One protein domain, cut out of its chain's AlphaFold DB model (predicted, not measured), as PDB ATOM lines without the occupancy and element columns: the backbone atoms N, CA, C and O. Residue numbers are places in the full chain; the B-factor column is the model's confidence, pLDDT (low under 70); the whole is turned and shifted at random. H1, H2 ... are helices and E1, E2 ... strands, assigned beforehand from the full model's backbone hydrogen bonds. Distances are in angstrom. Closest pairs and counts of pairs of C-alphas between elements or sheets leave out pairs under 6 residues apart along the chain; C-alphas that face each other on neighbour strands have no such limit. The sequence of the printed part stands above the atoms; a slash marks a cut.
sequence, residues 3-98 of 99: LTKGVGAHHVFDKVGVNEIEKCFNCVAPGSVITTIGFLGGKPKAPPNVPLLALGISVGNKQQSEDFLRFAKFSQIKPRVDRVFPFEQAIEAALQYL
ATOM      1  N   LEU A   3     481.619 371.743 403.301       90.62
ATOM      2  CA  LEU A   3     482.654 372.613 403.891       90.62
ATOM      3  C   LEU A   3     482.306 374.110 403.840       90.62
ATOM      4  O   LEU A   3     482.787 374.881 404.660       90.62
ATOM      5  N   THR A   4     481.452 374.513 402.899       93.75
ATOM      6  CA  THR A   4     481.035 375.905 402.688       93.75
ATOM      7  C   THR A   4     479.615 376.167 403.193       93.75
ATOM      8  O   THR A   4     479.027 377.187 402.850       93.75
ATOM      9  N   LYS A   5     479.031 375.242 403.976       94.50
ATOM     10  CA  LYS A   5     477.644 375.318 404.479       94.50
ATOM     11  C   LYS A   5     476.612 375.606 403.373       94.50
ATOM     12  O   LYS A   5     475.621 376.284 403.605       94.50
ATOM     13  N   GLY A   6     476.862 375.104 402.163       94.19
ATOM     14  CA  GLY A   6     475.990 375.305 401.001       94.19
ATOM     15  C   GLY A   6     476.231 376.587 400.199       94.19
ATOM     16  O   GLY A   6     475.691 376.689 399.108       94.19
ATOM     17  N   VAL A   7     477.067 377.519 400.673       95.19
ATOM     18  CA  VAL A   7     477.305 378.812 399.998       95.19
ATOM     19  C   VAL A   7     478.138 378.659 398.721       95.19
ATOM     20  O   VAL A   7     477.886 379.332 397.730       95.19
ATOM     21  N   GLY A   8     479.118 377.754 398.742       95.62
ATOM     22  CA  GLY A   8     480.135 377.638 397.689       95.62
ATOM     23  C   GLY A   8     481.430 378.388 398.025       95.62
ATOM     24  O   GLY A   8     481.527 379.066 399.047       95.62
ATOM     25  N   ALA A   9     482.469 378.181 397.220       95.62
ATOM     26  CA  ALA A   9     483.773 378.815 397.388       95.62
ATOM     27  C   ALA A   9     483.813 380.194 396.712       95.62
ATOM     28  O   ALA A   9     483.407 380.339 395.562       95.62
ATOM     29  N   HIS A  10     484.347 381.200 397.407       94.75
ATOM     30  CA  HIS A  10     484.522 382.548 396.847       94.75
ATOM     31  C   HIS A  10     485.770 382.661 395.961       94.75
ATOM     32  O   HIS A  10     485.791 383.444 395.015       94.75
ATOM     33  N   HIS A  11     486.791 381.853 396.255       92.56
ATOM     34  CA  HIS A  11     488.023 381.763 395.481       92.56
ATOM     35  C   HIS A  11     488.350 380.298 395.220       92.56
ATOM     36  O   HIS A  11     488.398 379.495 396.154       92.56
ATOM     37  N   VAL A  12     488.588 379.961 393.956       91.25
ATOM     38  CA  VAL A  12     489.024 378.624 393.545       91.25
ATOM     39  C   VAL A  12     490.322 378.750 392.765       91.25
ATOM     40  O   VAL A  12     490.391 379.488 391.789       91.25
ATOM     41  N   PHE A  13     491.342 378.014 393.198       89.62
ATOM     42  CA  PHE A  13     492.611 377.897 392.485       89.62
ATOM     43  C   PHE A  13     492.605 376.607 391.668       89.62
ATOM     44  O   PHE A  13     492.715 375.514 392.227       89.62
ATOM     45  N   ASP A  14     492.476 376.734 390.351       88.25
ATOM     46  CA  ASP A  14     492.453 375.596 389.441       88.25
ATOM     47  C   ASP A  14     493.856 375.296 388.902       88.25
ATOM     48  O   ASP A  14     494.432 376.058 388.128       88.25
ATOM     49  N   LYS A  15     494.422 374.161 389.316       84.50
ATOM     50  CA  LYS A  15     495.735 373.686 388.850       84.50
ATOM     51  C   LYS A  15     495.637 372.675 387.704       84.50
ATOM     52  O   LYS A  15     496.662 372.331 387.116       84.50
ATOM     53  N   VAL A  16     494.444 372.147 387.436       83.19
ATOM     54  CA  VAL A  16     494.230 371.054 386.478       83.19
ATOM     55  C   VAL A  16     493.755 371.605 385.141       83.19
ATOM     56  O   VAL A  16     494.248 371.173 384.094       83.19
ATOM     57  N   GLY A  17     492.840 372.572 385.165       80.06
ATOM     58  CA  GLY A  17     492.408 373.289 383.980       80.06
ATOM     59  C   GLY A  17     491.492 372.454 383.100       80.06
ATOM     60  O   GLY A  17     490.372 372.089 383.457       80.06
ATOM     61  N   VAL A  18     491.985 372.200 381.890       76.94
ATOM     62  CA  VAL A  18     491.199 371.969 380.669       76.94
ATOM     63  C   VAL A  18     490.080 370.929 380.756       76.94
ATOM     64  O   VAL A  18     489.031 371.128 380.156       76.94
ATOM     65  N   ASN A  19     490.281 369.841 381.498       82.31
ATOM     66  CA  ASN A  19     489.327 368.731 381.562       82.31
ATOM     67  C   ASN A  19     488.513 368.693 382.862       82.31
ATOM     68  O   ASN A  19     487.697 367.793 383.025       82.31
ATOM     69  N   GLU A  20     488.755 369.621 383.791       85.69
ATOM     70  CA  GLU A  20     488.190 369.576 385.147       85.69
ATOM     71  C   GLU A  20     487.610 370.918 385.619       85.69
ATOM     72  O   GLU A  20     487.119 371.028 386.745       85.69
ATOM     73  N   ILE A  21     487.596 371.935 384.754       85.38
ATOM     74  CA  ILE A  21     487.083 373.272 385.073       85.38
ATOM     75  C   ILE A  21     485.607 373.261 385.511       85.38
ATOM     76  O   ILE A  21     485.207 374.051 386.363       85.38
ATOM     77  N   GLU A  22     484.798 372.319 385.015       86.94
ATOM     78  CA  GLU A  22     483.400 372.146 385.439       86.94
ATOM     79  C   GLU A  22     483.279 371.855 386.940       86.94
ATOM     80  O   GLU A  22     482.366 372.351 387.599       86.94
ATOM     81  N   LYS A  23     484.232 371.116 387.527       89.25
ATOM     82  CA  LYS A  23     484.261 370.880 388.979       89.25
ATOM     83  C   LYS A  23     484.477 372.181 389.751       89.25
ATOM     84  O   LYS A  23     483.933 372.328 390.845       89.25
ATOM     85  N   CYS A  24     485.222 373.129 389.181       90.06
ATOM     86  CA  CYS A  24     485.397 374.458 389.762       90.06
ATOM     87  C   CYS A  24     484.074 375.232 389.714       90.06
ATOM     88  O   CYS A  24     483.605 375.685 390.756       90.06
ATOM     89  N   PHE A  25     483.411 375.288 388.554       89.69
ATOM     90  CA  PHE A  25     482.109 375.955 388.413       89.69
ATOM     91  C   PHE A  25     481.020 375.365 389.323       89.69
ATOM     92  O   PHE A  25     480.221 376.101 389.892       89.69
ATOM     93  N   ASN A  26     481.028 374.051 389.539       91.56
ATOM     94  CA  ASN A  26     480.054 373.377 390.399       91.56
ATOM     95  C   ASN A  26     480.260 373.625 391.904       91.56
ATOM     96  O   ASN A  26     479.395 373.262 392.705       91.56
ATOM     97  N   CYS A  27     481.401 374.183 392.325       92.56
ATOM     98  CA  CYS A  27     481.706 374.385 393.743       92.56
ATOM     99  C   CYS A  27     481.812 375.851 394.175       92.56
ATOM    100  O   CYS A  27     481.936 376.103 395.378       92.56
ATOM    101  N   VAL A  28     481.734 376.801 393.243       93.94
ATOM    102  CA  VAL A  28     481.821 378.232 393.543       93.94
ATOM    103  C   VAL A  28     480.503 378.854 394.011       93.94
ATOM    104  O   VAL A  28     479.417 378.380 393.688       93.94
ATOM    105  N   ALA A  29     480.618 379.935 394.781       96.06
ATOM    106  CA  ALA A  29     479.511 380.826 395.117       96.06
ATOM    107  C   ALA A  29     479.250 381.843 393.980       96.06
ATOM    108  O   ALA A  29     480.168 382.160 393.223       96.06
ATOM    109  N   PRO A  30     478.044 382.428 393.860       92.75
ATOM    110  CA  PRO A  30     477.802 383.532 392.929       92.75
ATOM    111  C   PRO A  30     478.772 384.707 393.152       92.75
ATOM    112  O   PRO A  30     479.017 385.106 394.288       92.75
ATOM    113  N   GLY A  31     479.325 385.266 392.069       91.56
ATOM    114  CA  GLY A  31     480.289 386.379 392.130       91.56
ATOM    115  C   GLY A  31     481.720 385.985 392.531       91.56
ATOM    116  O   GLY A  31     482.556 386.855 392.755       91.56
ATOM    117  N   SER A  32     482.014 384.687 392.624       92.25
ATOM    118  CA  SER A  32     483.347 384.155 392.924       92.25
ATOM    119  C   SER A  32     484.387 384.413 391.832       92.25
ATOM    120  O   SER A  32     484.043 384.599 390.664       92.25
ATOM    121  N   VAL A  33     485.661 384.234 392.188       90.94
ATOM    122  CA  VAL A  33     486.785 384.218 391.244       90.94
ATOM    123  C   VAL A  33     487.377 382.812 391.135       90.94
ATOM    124  O   VAL A  33     487.780 382.216 392.137       90.94
ATOM    125  N   ILE A  34     487.487 382.307 389.905       88.62
ATOM    126  CA  ILE A  34     488.272 381.110 389.583       88.62
ATOM    127  C   ILE A  34     489.603 381.576 388.989       88.62
ATOM    128  O   ILE A  34     489.636 382.206 387.934       88.62
ATOM    129  N   THR A  35     490.704 381.286 389.675       87.81
ATOM    130  CA  THR A  35     492.062 381.554 389.202       87.81
ATOM    131  C   THR A  35     492.645 380.276 388.625       87.81
ATOM    132  O   THR A  35     493.057 379.377 389.361       87.81
ATOM    133  N   THR A  36     492.689 380.203 387.302       84.38
ATOM    134  CA  THR A  36     493.328 379.109 386.571       84.38
ATOM    135  C   THR A  36     494.841 379.304 386.557       84.38
ATOM    136  O   THR A  36     495.321 380.354 386.148       84.38
ATOM    137  N   ILE A  37     495.588 378.301 387.013       81.50
ATOM    138  CA  ILE A  37     497.054 378.320 387.136       81.50
ATOM    139  C   ILE A  37     497.705 377.290 386.204       81.50
ATOM    140  O   ILE A  37     498.813 377.517 385.726       81.50
ATOM    141  N   GLY A  38     497.072 376.137 385.957       72.06
ATOM    142  CA  GLY A  38     497.758 375.015 385.308       72.06
ATOM    143  C   GLY A  38     496.888 374.135 384.420       72.06
ATOM    144  O   GLY A  38     495.665 374.130 384.514       72.06
ATOM    145  N   PHE A  39     497.569 373.363 383.568       76.56
ATOM    146  CA  PHE A  39     496.992 372.464 382.564       76.56
ATOM    147  C   PHE A  39     497.391 371.000 382.812       76.56
ATOM    148  O   PHE A  39     497.705 370.262 381.878       76.56
ATOM    149  N   LEU A  40     497.394 370.552 384.075       81.12
ATOM    150  CA  LEU A  40     497.725 369.156 384.406       81.12
ATOM    151  C   LEU A  40     496.695 368.150 383.859       81.12
ATOM    152  O   LEU A  40     496.964 366.955 383.814       81.12
ATOM    153  N   GLY A  41     495.528 368.622 383.405       77.62
ATOM    154  CA  GLY A  41     494.482 367.793 382.806       77.62
ATOM    155  C   GLY A  41     494.829 367.186 381.441       77.62
ATOM    156  O   GLY A  41     494.026 366.411 380.923       77.62
ATOM    157  N   GLY A  42     495.982 367.507 380.847       80.50
ATOM    158  CA  GLY A  42     496.423 366.949 379.567       80.50
ATOM    159  C   GLY A  42     495.749 367.603 378.358       80.50
ATOM    160  O   GLY A  42     495.585 368.820 378.308       80.50
ATOM    161  N   LYS A  43     495.388 366.807 377.342       81.00
ATOM    162  CA  LYS A  43     494.748 367.319 376.117       81.00
ATOM    163  C   LYS A  43     493.262 367.629 376.359       81.00
ATOM    164  O   LYS A  43     492.590 366.801 376.976       81.00
ATOM    165  N   PRO A  44     492.729 368.753 375.841       79.56
ATOM    166  CA  PRO A  44     491.300 369.039 375.900       79.56
ATOM    167  C   PRO A  44     490.466 367.910 375.295       79.56
ATOM    168  O   PRO A  44     490.744 367.470 374.180       79.56
ATOM    169  N   LYS A  45     489.427 367.475 376.011       82.00
ATOM    170  CA  LYS A  45     488.442 366.509 375.497       82.00
ATOM    171  C   LYS A  45     487.401 367.154 374.578       82.00
ATOM    172  O   LYS A  45     486.856 366.467 373.721       82.00
ATOM    173  N   ALA A  46     487.137 368.451 374.743       79.00
ATOM    174  CA  ALA A  46     486.175 369.203 373.939       79.00
ATOM    175  C   ALA A  46     486.599 370.679 373.779       79.00
ATOM    176  O   ALA A  46     487.221 371.237 374.688       79.00
ATOM    177  N   PRO A  47     486.289 371.325 372.638       76.62
ATOM    178  CA  PRO A  47     486.413 372.770 372.474       76.62
ATOM    179  C   PRO A  47     485.185 373.528 373.034       76.62
ATOM    180  O   PRO A  47     484.093 372.962 373.071       76.62
ATOM    181  N   PRO A  48     485.320 374.823 373.390       72.56
ATOM    182  CA  PRO A  48     486.570 375.576 373.480       72.56
ATOM    183  C   PRO A  48     487.346 375.250 374.771       72.56
ATOM    184  O   PRO A  48     486.762 374.891 375.789       72.56
ATOM    185  N   ASN A  49     488.672 375.424 374.761       75.38
ATOM    186  CA  ASN A  49     489.492 375.293 375.971       75.38
ATOM    187  C   ASN A  49     489.281 376.526 376.868       75.38
ATOM    188  O   ASN A  49     490.047 377.485 376.804       75.38
ATOM    189  N   VAL A  50     488.214 376.509 377.670       75.44
ATOM    190  CA  VAL A  50     487.831 377.622 378.554       75.44
ATOM    191  C   VAL A  50     488.981 378.045 379.480       75.44
ATOM    192  O   VAL A  50     489.245 379.241 379.539       75.44
ATOM    193  N   PRO A  51     489.738 377.133 380.124       73.06
ATOM    194  CA  PRO A  51     490.912 377.508 380.921       73.06
ATOM    195  C   PRO A  51     491.988 378.265 380.136       73.06
ATOM    196  O   PRO A  51     492.559 379.220 380.656       73.06
ATOM    197  N   LEU A  52     492.236 377.877 378.881       71.81
ATOM    198  CA  LEU A  52     493.155 378.597 377.998       71.81
ATOM    199  C   LEU A  52     492.601 379.961 377.587       71.81
ATOM    200  O   LEU A  52     493.357 380.915 377.532       71.81
ATOM    201  N   LEU A  53     491.305 380.070 377.301       72.69
ATOM    202  CA  LEU A  53     490.686 381.340 376.903       72.69
ATOM    203  C   LEU A  53     490.525 382.317 378.069       72.69
ATOM    204  O   LEU A  53     490.537 383.526 377.868       72.69
ATOM    205  N   ALA A  54     490.395 381.798 379.287       66.94
ATOM    206  CA  ALA A  54     490.253 382.589 380.498       66.94
ATOM    207  C   ALA A  54     491.587 383.145 381.029       66.94
ATOM    208  O   ALA A  54     491.551 383.781 382.078       66.94
ATOM    209  N   LEU A  55     492.724 382.880 380.345       59.41
ATOM    210  CA  LEU A  55     494.117 383.208 380.714       59.41
ATOM    211  C   LEU A  55     494.269 383.744 382.145       59.41
ATOM    212  O   LEU A  55     494.473 384.935 382.391       59.41
ATOM    213  N   GLY A  56     494.174 382.809 383.090       59.12
ATOM    214  CA  GLY A  56     494.585 383.005 384.468       59.12
ATOM    215  C   GLY A  56     496.113 383.024 384.549       59.12
ATOM    216  O   GLY A  56     496.789 382.220 383.919       59.12
ATOM    217  N   ILE A  57     496.631 384.029 385.253       64.62
ATOM    218  CA  ILE A  57     498.018 384.256 385.697       64.62
ATOM    219  C   ILE A  57     499.048 383.203 385.215       64.62
ATOM    220  O   ILE A  57     499.178 382.128 385.800       64.62
ATOM    221  N   SER A  58     499.853 383.555 384.204       67.88
ATOM    222  CA  SER A  58     501.007 382.759 383.756       67.88
ATOM    223  C   SER A  58     502.264 383.158 384.525       67.88
ATOM    224  O   SER A  58     502.998 384.044 384.092       67.88
ATOM    225  N   VAL A  59     502.497 382.503 385.668       74.56
ATOM    226  CA  VAL A  59     503.622 382.782 386.585       74.56
ATOM    227  C   VAL A  59     503.633 384.255 387.066       74.56
ATOM    228  O   VAL A  59     502.964 385.137 386.532       74.56
ATOM    229  N   GLY A  60     504.323 384.536 388.170       82.88
ATOM    230  CA  GLY A  60     504.516 385.908 388.646       82.88
ATOM    231  C   GLY A  60     505.698 386.592 387.955       82.88
ATOM    232  O   GLY A  60     506.686 385.942 387.617       82.88
ATOM    233  N   ASN A  61     505.640 387.913 387.792       90.75
ATOM    234  CA  ASN A  61     506.805 388.707 387.401       90.75
ATOM    235  C   ASN A  61     507.808 388.853 388.568       90.75
ATOM    236  O   ASN A  61     507.520 388.499 389.714       90.75
ATOM    237  N   LYS A  62     508.993 389.412 388.286       95.00
ATOM    238  CA  LYS A  62     510.040 389.639 389.297       95.00
ATOM    239  C   LYS A  62     509.523 390.411 390.518       95.00
ATOM    240  O   LYS A  62     509.781 389.991 391.640       95.00
ATOM    241  N   GLN A  63     508.785 391.503 390.309       96.25
ATOM    242  CA  GLN A  63     508.262 392.335 391.397       96.25
ATOM    243  C   GLN A  63     507.314 391.535 392.301       96.25
ATOM    244  O   GLN A  63     507.482 391.525 393.514       96.25
ATOM    245  N   GLN A  64     506.387 390.780 391.707       93.75
ATOM    246  CA  GLN A  64     505.479 389.896 392.440       93.75
ATOM    247  C   GLN A  64     506.236 388.818 393.228       93.75
ATOM    248  O   GLN A  64     505.844 388.484 394.344       93.75
ATOM    249  N   SER A  65     507.330 388.289 392.672       93.81
ATOM    250  CA  SER A  65     508.196 387.336 393.370       93.81
ATOM    251  C   SER A  65     508.886 387.974 394.578       93.81
ATOM    252  O   SER A  65     508.853 387.413 395.671       93.81
ATOM    253  N   GLU A  66     509.453 389.172 394.423       97.00
ATOM    254  CA  GLU A  66     510.078 389.903 395.529       97.00
ATOM    255  C   GLU A  66     509.071 390.254 396.631       97.00
ATOM    256  O   GLU A  66     509.371 390.085 397.816       97.00
ATOM    257  N   ASP A  67     507.869 390.691 396.260       96.75
ATOM    258  CA  ASP A  67     506.802 391.005 397.211       96.75
ATOM    259  C   ASP A  67     506.333 389.758 397.963       96.75
ATOM    260  O   ASP A  67     506.182 389.792 399.188       96.75
ATOM    261  N   PHE A  68     506.199 388.626 397.266       94.75
ATOM    262  CA  PHE A  68     505.913 387.346 397.903       94.75
ATOM    263  C   PHE A  68     507.015 386.937 398.888       94.75
ATOM    264  O   PHE A  68     506.700 386.510 399.996       94.75
ATOM    265  N   LEU A  69     508.297 387.102 398.545       95.69
ATOM    266  CA  LEU A  69     509.408 386.773 399.449       95.69
ATOM    267  C   LEU A  69     509.411 387.653 400.708       95.69
ATOM    268  O   LEU A  69     509.622 387.143 401.813       95.69
ATOM    269  N   ARG A  70     509.134 388.959 400.571       97.31
ATOM    270  CA  ARG A  70     508.976 389.875 401.717       97.31
ATOM    271  C   ARG A  70     507.828 389.425 402.615       97.31
ATOM    272  O   ARG A  70     508.010 389.316 403.828       97.31
ATOM    273  N   PHE A  71     506.679 389.114 402.017       97.31
ATOM    274  CA  PHE A  71     505.510 388.622 402.738       97.31
ATOM    275  C   PHE A  71     505.779 387.281 403.424       97.31
ATOM    276  O   PHE A  71     505.456 387.122 404.596       97.31
ATOM    277  N   ALA A  72     506.415 386.331 402.741       96.50
ATOM    278  CA  ALA A  72     506.744 385.023 403.293       96.50
ATOM    279  C   ALA A  72     507.682 385.144 404.500       96.50
ATOM    280  O   ALA A  72     507.454 384.492 405.520       96.50
ATOM    281  N   LYS A  73     508.686 386.028 404.425       96.69
ATOM    282  CA  LYS A  73     509.575 386.332 405.552       96.69
ATOM    283  C   LYS A  73     508.812 386.944 406.725       96.69
ATOM    284  O   LYS A  73     509.007 386.515 407.857       96.69
ATOM    285  N   PHE A  74     507.952 387.928 406.471       97.88
ATOM    286  CA  PHE A  74     507.146 388.562 407.515       97.88
ATOM    287  C   PHE A  74     506.203 387.556 408.192       97.88
ATOM    288  O   PHE A  74     506.221 387.405 409.410       97.88
ATOM    289  N   SER A  75     505.456 386.799 407.390       97.69
ATOM    290  CA  SER A  75     504.450 385.826 407.827       97.69
ATOM    291  C   SER A  75     505.038 384.486 408.281       97.69
ATOM    292  O   SER A  75     504.284 383.566 408.589       97.69
ATOM    293  N   GLN A  76     506.370 384.347 408.303       96.62
ATOM    294  CA  GLN A  76     507.083 383.115 408.666       96.62
ATOM    295  C   GLN A  76     506.634 381.885 407.853       96.62
ATOM    296  O   GLN A  76     506.658 380.753 408.341       96.62
ATOM    297  N   ILE A  77     506.245 382.095 406.593       95.88
ATOM    298  CA  ILE A  77     505.889 381.014 405.673       95.88
ATOM    299  C   ILE A  77     507.176 380.287 405.292       95.88
ATOM    300  O   ILE A  77     508.086 380.873 404.705       95.88
ATOM    301  N   LYS A  78     507.245 378.996 405.618       93.06
ATOM    302  CA  LYS A  78     508.375 378.131 405.271       93.06
ATOM    303  C   LYS A  78     507.984 377.177 404.142       93.06
ATOM    304  O   LYS A  78     506.874 376.639 404.172       93.06
ATOM    305  N   PRO A  79     508.869 376.939 403.157       91.19
ATOM    306  CA  PRO A  79     508.614 375.938 402.135       91.19
ATOM    307  C   PRO A  79     508.517 374.553 402.780       91.19
ATOM    308  O   PRO A  79     509.342 374.182 403.618       91.19
ATOM    309  N   ARG A  80     507.508 373.776 402.379       93.81
ATOM    310  CA  ARG A  80     507.394 372.372 402.772       93.81
ATOM    311  C   ARG A  80     508.282 371.540 401.850       93.81
ATOM    312  O   ARG A  80     507.918 371.300 400.703       93.81
ATOM    313  N   VAL A  81     509.438 371.124 402.358       93.69
ATOM    314  CA  VAL A  81     510.339 370.194 401.669       93.69
ATOM    315  C   VAL A  81     509.914 368.777 402.017       93.69
ATOM    316  O   VAL A  81     509.967 368.384 403.178       93.69
ATOM    317  N   ASP A  82     509.456 368.036 401.016       94.56
ATOM    318  CA  ASP A  82     508.989 366.661 401.194       94.56
ATOM    319  C   ASP A  82     510.146 365.655 401.101       94.56
ATOM    320  O   ASP A  82     510.276 364.762 401.935       94.56
ATOM    321  N   ARG A  83     511.052 365.849 400.130       93.00
ATOM    322  CA  ARG A  83     512.255 365.027 399.956       93.00
ATOM    323  C   ARG A  83     513.423 365.825 399.378       93.00
ATOM    324  O   ARG A  83     513.218 366.769 398.619       93.00
ATOM    325  N   VAL A  84     514.643 365.433 399.746       93.94
ATOM    326  CA  VAL A  84     515.905 366.000 399.248       93.94
ATOM    327  C   VAL A  84     516.675 364.906 398.516       93.94
ATOM    328  O   VAL A  84     516.768 363.784 399.013       93.94
ATOM    329  N   PHE A  85     517.223 365.243 397.351       94.00
ATOM    330  CA  PHE A  85     518.002 364.336 396.514       94.00
ATOM    331  C   PHE A  85     519.390 364.940 396.248       94.00
ATOM    332  O   PHE A  85     519.471 366.147 395.999       94.00
ATOM    333  N   PRO A  86     520.473 364.142 396.294       94.81
ATOM    334  CA  PRO A  86     521.779 364.555 395.787       94.81
ATOM    335  C   PRO A  86     521.713 364.921 394.302       94.81
ATOM    336  O   PRO A  86     520.854 364.422 393.571       94.81
ATOM    337  N   PHE A  87     522.638 365.767 393.849       93.56
ATOM    338  CA  PHE A  87     522.663 366.245 392.465       93.56
ATOM    339  C   PHE A  87     522.777 365.093 391.456       93.56
ATOM    340  O   PHE A  87     522.105 365.098 390.427       93.56
ATOM    341  N   GLU A  88     523.541 364.056 391.793       95.06
ATOM    342  CA  GLU A  88     523.746 362.852 390.985       95.06
ATOM    343  C   GLU A  88     522.443 362.069 390.761       95.06
ATOM    344  O   GLU A  88     522.316 361.341 389.783       95.06
ATOM    345  N   GLN A  89     521.456 362.239 391.645       93.25
ATOM    346  CA  GLN A  89     520.154 361.568 391.587       93.25
ATOM    347  C   GLN A  89     519.039 362.477 391.045       93.25
ATOM    348  O   GLN A  89     517.871 362.079 391.035       93.25
ATOM    349  N   ALA A  90     519.364 363.699 390.606       86.62
ATOM    350  CA  ALA A  90     518.368 364.703 390.233       86.62
ATOM    351  C   ALA A  90     517.462 364.254 389.074       86.62
ATOM    352  O   ALA A  90     516.266 364.529 389.089       86.62
ATOM    353  N   ILE A  91     518.002 363.553 388.074       86.00
ATOM    354  CA  ILE A  91     517.212 363.106 386.919       86.00
ATOM    355  C   ILE A  91     516.448 361.827 387.254       86.00
ATOM    356  O   ILE A  91     515.236 361.774 387.085       86.00
ATOM    357  N   GLU A  92     517.141 360.799 387.739       85.44
ATOM    358  CA  GLU A  92     516.540 359.478 387.922       85.44
ATOM    359  C   GLU A  92     515.557 359.462 389.089       85.44
ATOM    360  O   GLU A  92     514.399 359.112 388.906       85.44
ATOM    361  N   ALA A  93     515.980 359.891 390.279       84.19
ATOM    362  CA  ALA A  93     515.150 359.773 391.472       84.19
ATOM    363  C   ALA A  93     514.198 360.964 391.641       84.19
ATOM    364  O   ALA A  93     513.031 360.768 391.979       84.19
ATOM    365  N   ALA A  94     514.665 362.198 391.412       88.25
ATOM    366  CA  ALA A  94     513.841 363.372 391.704       88.25
ATOM    367  C   ALA A  94     512.734 363.605 390.660       88.25
ATOM    368  O   ALA A  94     511.634 363.987 391.048       88.25
ATOM    369  N   LEU A  95     512.971 363.340 389.365       86.81
ATOM    370  CA  LEU A  95     511.900 363.447 388.361       86.81
ATOM    371  C   LEU A  95     510.891 362.304 388.480       86.81
ATOM    372  O   LEU A  95     509.695 362.563 388.396       86.81
ATOM    373  N   GLN A  96     511.341 361.067 388.726       89.06
ATOM    374  CA  GLN A  96     510.428 359.936 388.944       89.06
ATOM    375  C   GLN A  96     509.550 360.129 390.184       89.06
ATOM    376  O   GLN A  96     508.419 359.669 390.197       89.06
ATOM    377  N   TYR A  97     510.037 360.843 391.202       91.62
ATOM    378  CA  TYR A  97     509.246 361.177 392.387       91.62
ATOM    379  C   TYR A  97     508.027 362.072 392.095       91.62
ATOM    380  O   TYR A  97     507.084 362.100 392.883       91.62
ATOM    381  N   LEU A  98     508.058 362.842 391.003       85.69
ATOM    382  CA  LEU A  98     507.025 363.826 390.658       85.69
ATOM    383  C   LEU A  98     505.918 363.276 389.746       85.69
ATOM    384  O   LEU A  98     504.952 364.000 389.491       85.69
TER     385      LEU A  98
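Overview. This is residues 3 to 98 of the 99 residues of an uncharacterized protein of Peniophora sp. CONT (UniProt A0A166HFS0). Two parallel strands, E1 and E2, with short helices H1 and H2 close by, form a small head; from it the chain runs out to H3 and on to H4, apart from the head and each other. The printed part has 96 residues, ordered E1, H1, E2, H2, H3, H4, a mixed class with under half in named elements. It is loose, radius of gyration of the C-alphas 17.5 A, spanning 47 by 37 by 30 A.

Arrangement. E1, residues 9 to 14, and E2, residues 28 to 36, are parallel neighbours; N 12 and O 33 are within hydrogen-bond range, 3.0 A. With H1, residues 21 to 25, between them they form a strand-helix-strand unit, its crossover right-handed. H2, residues 50 to 53, is close to H1 but not clearly touching; the closest C-alphas, Ile 21 and Pro 51, are 7.1 A apart. H3, residues 62 to 74, and H4, residues 87 to 96, are apart. Every O i to N i+4 pair is within range in H1 and H3; H4 has 1 of 6, and 1 of 7 O i to N i+3 pairs.

Along the chain. E1 begins at C-alpha 9 (483.773, 378.815, 397.388); H3 spans 18.5 A; H4 ends at C-alpha 96 (510.428, 359.936, 388.944).

Size, cuts and confidence. The printed part has no cut. Links E2 to H2 and H3 to H4 are long. Residues 54 to 58 have pLDDT under 70.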